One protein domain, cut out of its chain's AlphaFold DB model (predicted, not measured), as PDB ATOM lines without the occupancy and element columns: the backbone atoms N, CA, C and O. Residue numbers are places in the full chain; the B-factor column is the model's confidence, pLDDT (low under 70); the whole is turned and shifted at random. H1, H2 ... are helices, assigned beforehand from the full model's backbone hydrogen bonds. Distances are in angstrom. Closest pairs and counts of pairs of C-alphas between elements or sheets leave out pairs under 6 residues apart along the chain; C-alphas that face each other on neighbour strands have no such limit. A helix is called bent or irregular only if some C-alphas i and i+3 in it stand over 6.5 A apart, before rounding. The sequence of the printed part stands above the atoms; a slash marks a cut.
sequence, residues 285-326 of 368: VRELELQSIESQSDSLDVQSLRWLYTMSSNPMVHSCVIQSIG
ATOM      1  N   VAL A 285      30.509  18.634 -22.027       70.50
ATOM      2  CA  VAL A 285      31.560  18.804 -23.052       70.50
ATOM      3  C   VAL A 285      31.200  19.936 -24.022       70.50
ATOM      4  O   VAL A 285      32.079  20.624 -24.528       70.50
ATOM      5  N   ARG A 286      29.901  20.190 -24.242       74.56
ATOM      6  CA  ARG A 286      29.426  21.314 -25.062       74.56
ATOM      7  C   ARG A 286      29.769  22.670 -24.440       74.56
ATOM      8  O   ARG A 286      30.150  23.579 -25.162       74.56
ATOM      9  N   GLU A 287      29.671  22.823 -23.123       76.00
ATOM     10  CA  GLU A 287      30.102  24.064 -22.460       76.00
ATOM     11  C   GLU A 287      31.615  24.242 -22.456       76.00
ATOM     12  O   GLU A 287      32.078  25.366 -22.621       76.00
ATOM     13  N   LEU A 288      32.388  23.157 -22.336       73.81
ATOM     14  CA  LEU A 288      33.840  23.220 -22.542       73.81
ATOM     15  C   LEU A 288      34.192  23.724 -23.937       73.81
ATOM     16  O   LEU A 288      35.083  24.557 -24.096       73.81
ATOM     17  N   GLU A 289      33.498  23.211 -24.948       79.81
ATOM     18  CA  GLU A 289      33.657  23.632 -26.334       79.81
ATOM     19  C   GLU A 289      33.297  25.114 -26.498       79.81
ATOM     20  O   GLU A 289      34.095  25.872 -27.034       79.81
ATOM     21  N   LEU A 290      32.168  25.567 -25.948       81.06
ATOM     22  CA  LEU A 290      31.775  26.980 -25.999       81.06
ATOM     23  C   LEU A 290      32.790  27.900 -25.308       81.06
ATOM     24  O   LEU A 290      33.173  28.913 -25.885       81.06
ATOM     25  N   GLN A 291      33.283  27.530 -24.124       80.12
ATOM     26  CA  GLN A 291      34.316  28.297 -23.418       80.12
ATOM     27  C   GLN A 291      35.633  28.342 -24.202       80.12
ATOM     28  O   GLN A 291      36.305  29.374 -24.260       80.12
ATOM     29  N   SER A 292      36.017  27.228 -24.830       75.88
ATOM     30  CA  SER A 292      37.230  27.180 -25.648       75.88
ATOM     31  C   SER A 292      37.076  27.949 -26.965       75.88
ATOM     32  O   SER A 292      38.037  28.606 -27.372       75.88
ATOM     33  N   ILE A 293      35.884  27.968 -27.570       82.12
ATOM     34  CA  ILE A 293      35.541  28.832 -28.709       82.12
ATOM     35  C   ILE A 293      35.622  30.302 -28.302       82.12
ATOM     36  O   ILE A 293      36.295  31.068 -28.980       82.12
ATOM     37  N   GLU A 294      35.006  30.694 -27.185       81.12
ATOM     38  CA  GLU A 294      35.025  32.078 -26.696       81.12
ATOM     39  C   GLU A 294      36.460  32.559 -26.439       81.12
ATOM     40  O   GLU A 294      36.835  33.657 -26.841       81.12
ATOM     41  N   SER A 295      37.315  31.698 -25.877       77.94
ATOM     42  CA  SER A 295      38.730  32.021 -25.654       77.94
ATOM     43  C   SER A 295      39.560  32.199 -26.939       77.94
ATOM     44  O   SER A 295      40.658  32.756 -26.889       77.94
ATOM     45  N   GLN A 296      39.069  31.706 -28.082       79.25
ATOM     46  CA  GLN A 296      39.774  31.686 -29.370       79.25
ATOM     47  C   GLN A 296      38.986  32.365 -30.502       79.25
ATOM     48  O   GLN A 296      39.387  32.245 -31.663       79.25
ATOM     49  N   SER A 297      37.906  33.082 -30.183       79.44
ATOM     50  CA  SER A 297      36.923  33.613 -31.137       79.44
ATOM     51  C   SER A 297      37.575  34.419 -32.261       79.44
ATOM     52  O   SER A 297      37.457  34.049 -33.424       79.44
ATOM     53  N   ASP A 298      38.402  35.410 -31.916       77.38
ATOM     54  CA  ASP A 298      39.106  36.264 -32.883       77.38
ATOM     55  C   ASP A 298      39.957  35.463 -33.886       77.38
ATOM     56  O   ASP A 298      40.071  35.805 -35.064       77.38
ATOM     57  N   SER A 299      40.608  34.397 -33.416       81.25
ATOM     58  CA  SER A 299      41.449  33.544 -34.258       81.25
ATOM     59  C   SER A 299      40.599  32.652 -35.162       81.25
ATOM     60  O   SER A 299      40.952  32.445 -36.325       81.25
ATOM     61  N   LEU A 300      39.491  32.125 -34.642       83.50
ATOM     62  CA  LEU A 300      38.557  31.281 -35.385       83.50
ATOM     63  C   LEU A 300      37.821  32.075 -36.472       83.50
ATOM     64  O   LEU A 300      37.685  31.580 -37.591       83.50
ATOM     65  N   ASP A 301      37.444  33.323 -36.202       84.50
ATOM     66  CA  ASP A 301      36.817  34.220 -37.180       84.50
ATOM     67  C   ASP A 301      37.753  34.499 -38.361       84.50
ATOM     68  O   ASP A 301      37.380  34.369 -39.527       84.50
ATOM     69  N   VAL A 302      39.026  34.792 -38.084       83.81
ATOM     70  CA  VAL A 302      40.032  34.983 -39.138       83.81
ATOM     71  C   VAL A 302      40.269  33.692 -39.927       83.81
ATOM     72  O   VAL A 302      40.396  33.733 -41.154       83.81
ATOM     73  N   GLN A 303      40.335  32.539 -39.254       86.00
ATOM     74  CA  GLN A 303      40.542  31.246 -39.911       86.00
ATOM     75  C   GLN A 303      39.350  30.834 -40.780       86.00
ATOM     76  O   GLN A 303      39.562  30.352 -41.892       86.00
ATOM     77  N   SER A 304      38.119  31.062 -40.321       87.88
ATOM     78  CA  SER A 304      36.902  30.740 -41.071       87.88
ATOM     79  C   SER A 304      36.769  31.605 -42.326       87.88
ATOM     80  O   SER A 304      36.543  31.075 -43.417       87.88
ATOM     81  N   LEU A 305      37.029  32.914 -42.221       89.12
ATOM     82  CA  LEU A 305      37.061  33.821 -43.370       89.12
ATOM     83  C   LEU A 305      38.183  33.466 -44.351       89.12
ATOM     84  O   LEU A 305      37.959  33.435 -45.562       89.12
ATOM     85  N   ARG A 306      39.381  33.135 -43.851       85.69
ATOM     86  CA  ARG A 306      40.490  32.652 -44.687       85.69
ATOM     87  C   ARG A 306      40.100  31.379 -45.437       85.69
ATOM     88  O   ARG A 306      40.336  31.307 -46.639       85.69
ATOM     89  N   TRP A 307      39.509  30.404 -44.748       91.75
ATOM     90  CA  TRP A 307      39.055  29.158 -45.359       91.75
ATOM     91  C   TRP A 307      38.010  29.420 -46.453       91.75
ATOM     92  O   TRP A 307      38.168  28.931 -47.572       91.75
ATOM     93  N   LEU A 308      37.011  30.269 -46.178       90.12
ATOM     94  CA  LEU A 308      35.960  30.626 -47.135       90.12
ATOM     95  C   LEU A 308      36.525  31.313 -48.385       90.12
ATOM     96  O   LEU A 308      36.138  30.973 -49.501       90.12
ATOM     97  N   TYR A 309      37.478  32.230 -48.205       86.75
ATOM     98  CA  TYR A 309      38.188  32.872 -49.311       86.75
ATOM     99  C   TYR A 309      38.995  31.871 -50.142       86.75
ATOM    100  O   TYR A 309      39.100  32.015 -51.350       86.75
ATOM    101  N   THR A 310      39.593  30.856 -49.517       87.69
ATOM    102  CA  THR A 310      40.372  29.850 -50.258       87.69
ATOM    103  C   THR A 310      39.517  28.804 -50.963       87.69
ATOM    104  O   THR A 310      39.955  28.258 -51.970       87.69
ATOM    105  N   MET A 311      38.336  28.495 -50.427       89.00
ATOM    106  CA  MET A 311      37.489  27.407 -50.918       89.00
ATOM    107  C   MET A 311      36.471  27.874 -51.964       89.00
ATOM    108  O   MET A 311      36.056  27.096 -52.821       89.00
ATOM    109  N   SER A 312      36.037  29.134 -51.890       83.50
ATOM    110  CA  SER A 312      35.061  29.689 -52.822       83.50
ATOM    111  C   SER A 312      35.732  30.164 -54.109       83.50
ATOM    112  O   SER A 312      36.747  30.843 -54.074       83.50
ATOM    113  N   SER A 313      35.128  29.874 -55.260       86.06
ATOM    114  CA  SER A 313      35.525  30.476 -56.545       86.06
ATOM    115  C   SER A 313      34.682  31.706 -56.898       86.06
ATOM    116  O   SER A 313      34.878  32.315 -57.948       86.06
ATOM    117  N   ASN A 314      33.695  32.052 -56.064       87.31
ATOM    118  CA  ASN A 314      32.740  33.109 -56.365       87.31
ATOM    119  C   ASN A 314      33.339  34.488 -56.008       87.31
ATOM    120  O   ASN A 314      33.597  34.749 -54.829       87.31
ATOM    121  N   PRO A 315      33.510  35.405 -56.982       84.81
ATOM    122  CA  PRO A 315      34.100  36.721 -56.737       84.81
ATOM    123  C   PRO A 315      33.285  37.577 -55.756       84.81
ATOM    124  O   PRO A 315      33.863  38.379 -55.024       84.81
ATOM    125  N   MET A 316      31.965  37.372 -55.675       87.62
ATOM    126  CA  MET A 316      31.119  38.043 -54.686       87.62
ATOM    127  C   MET A 316      31.479  37.607 -53.262       87.62
ATOM    128  O   MET A 316      31.619  38.442 -52.372       87.62
ATOM    129  N   VAL A 317      31.715  36.307 -53.056       85.00
ATOM    130  CA  VAL A 317      32.136  35.768 -51.753       85.00
ATOM    131  C   VAL A 317      33.502  36.329 -51.359       85.00
ATOM    132  O   VAL A 317      33.685  36.721 -50.212       85.00
ATOM    133  N   HIS A 318      34.439  36.458 -52.305       83.75
ATOM    134  CA  HIS A 318      35.727  37.111 -52.045       83.75
ATOM    135  C   HIS A 318      35.576  38.568 -51.606       83.75
ATOM    136  O   HIS A 318      36.231  38.981 -50.650       83.75
ATOM    137  N   SER A 319      34.708  39.335 -52.273       85.25
ATOM    138  CA  SER A 319      34.441  40.729 -51.904       85.25
ATOM    139  C   SER A 319      33.858  40.831 -50.493       85.25
ATOM    140  O   SER A 319      34.361  41.609 -49.682       85.25
ATOM    141  N   CYS A 320      32.862  39.998 -50.169       88.44
ATOM    142  CA  CYS A 320      32.279  39.942 -48.829       88.44
ATOM    143  C   CYS A 320      33.321  39.568 -47.770       88.44
ATOM    144  O   CYS A 320      33.396  40.223 -46.737       88.44
ATOM    145  N   VAL A 321      34.174  38.569 -48.026       88.38
ATOM    146  CA  VAL A 321      35.223  38.179 -47.074       88.38
ATOM    147  C   VAL A 321      36.215  39.320 -46.833       88.38
ATOM    148  O   VAL A 321      36.547  39.596 -45.682       88.38
ATOM    149  N   ILE A 322      36.666  40.017 -47.880       85.75
ATOM    150  CA  ILE A 322      37.590  41.155 -47.733       85.75
ATOM    151  C   ILE A 322      36.946  42.281 -46.909       85.75
ATOM    152  O   ILE A 322      37.605  42.848 -46.034       85.75
ATOM    153  N   GLN A 323      35.662  42.577 -47.143       87.12
ATOM    154  CA  GLN A 323      34.910  43.557 -46.354       87.12
ATOM    155  C   GLN A 323      34.781  43.128 -44.883       87.12
ATOM    156  O   GLN A 323      35.084  43.924 -43.992       87.12
ATOM    157  N   SER A 324      34.429  41.868 -44.615       86.44
ATOM    158  CA  SER A 324      34.308  41.322 -43.256       86.44
ATOM    159  C   SER A 324      35.637  41.323 -42.492       86.44
ATOM    160  O   SER A 324      35.670  41.678 -41.314       86.44
ATOM    161  N   ILE A 325      36.761  41.019 -43.157       82.94
ATOM    162  CA  ILE A 325      38.108  41.115 -42.560       82.94
ATOM    163  C   ILE A 325      38.436  42.563 -42.162       82.94
ATOM    164  O   ILE A 325      39.082  42.795 -41.138       82.94
ATOM    165  N   GLY A 326      37.976  43.547 -42.939       76.81
ATOM    166  CA  GLY A 326      38.098  44.965 -42.597       76.81
ATOM    167  C   GLY A 326      37.367  45.342 -41.303       76.81
ATOM    168  O   GLY A 326      37.874  46.172 -40.549       76.81
TER     169      GLY A 326
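Overview. This is residues 285 to 326 of the 368 residues of an uncharacterized protein of Armillaria gallica (UniProt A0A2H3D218). A short helical hairpin, H1b side by side with H2, has a helical arm, H1a, bent away from it at about a right angle; residues 285 to 300 stick out. The printed part has 42 residues with two named helices, H1 then H2, and is all helix. It is loose, with a radius of gyration of the C-alphas of 12.9 A and spans of 38 by 19 by 11 A.

Arrangement. H1, residues 285 to 311, was assigned as one helix by its hydrogen bonds but is bent: C-alphas 295 and 298 are 8.4 A apart. Its arms, H1a, residues 285 to 295, and H1b, residues 298 to 311, are about perpendicular, at 88 degrees, and close but not clearly touching; their closest C-alphas, of Ile 293 and Leu 300, are 7.7 A apart. H1b and H2, residues 315 to 326, touch as a hairpin, opposite ways at a shallow tilt of 17 degrees; their closest C-alphas, of Tyr 309 and His 318, are 5.6 A apart. H1a and H2 are apart. In H1a, H1b and H2 every O i to N i+4 pair is within hydrogen-bond range.

Along the chain. H1a starts at C-alpha 285 (31.560, 18.804, -23.052) and measures 15.3 A, H1b 20.2 A. H2, 16.8 A, ends at C-alpha 326 (38.098, 44.965, -42.597).

Size, cuts and confidence. The farthest C-alphas, of Val 285 and Pro 315, are 38.2 A apart. The H1 to H2 link is tight. The printed part has no cut, and no printed residue is under pLDDT 70.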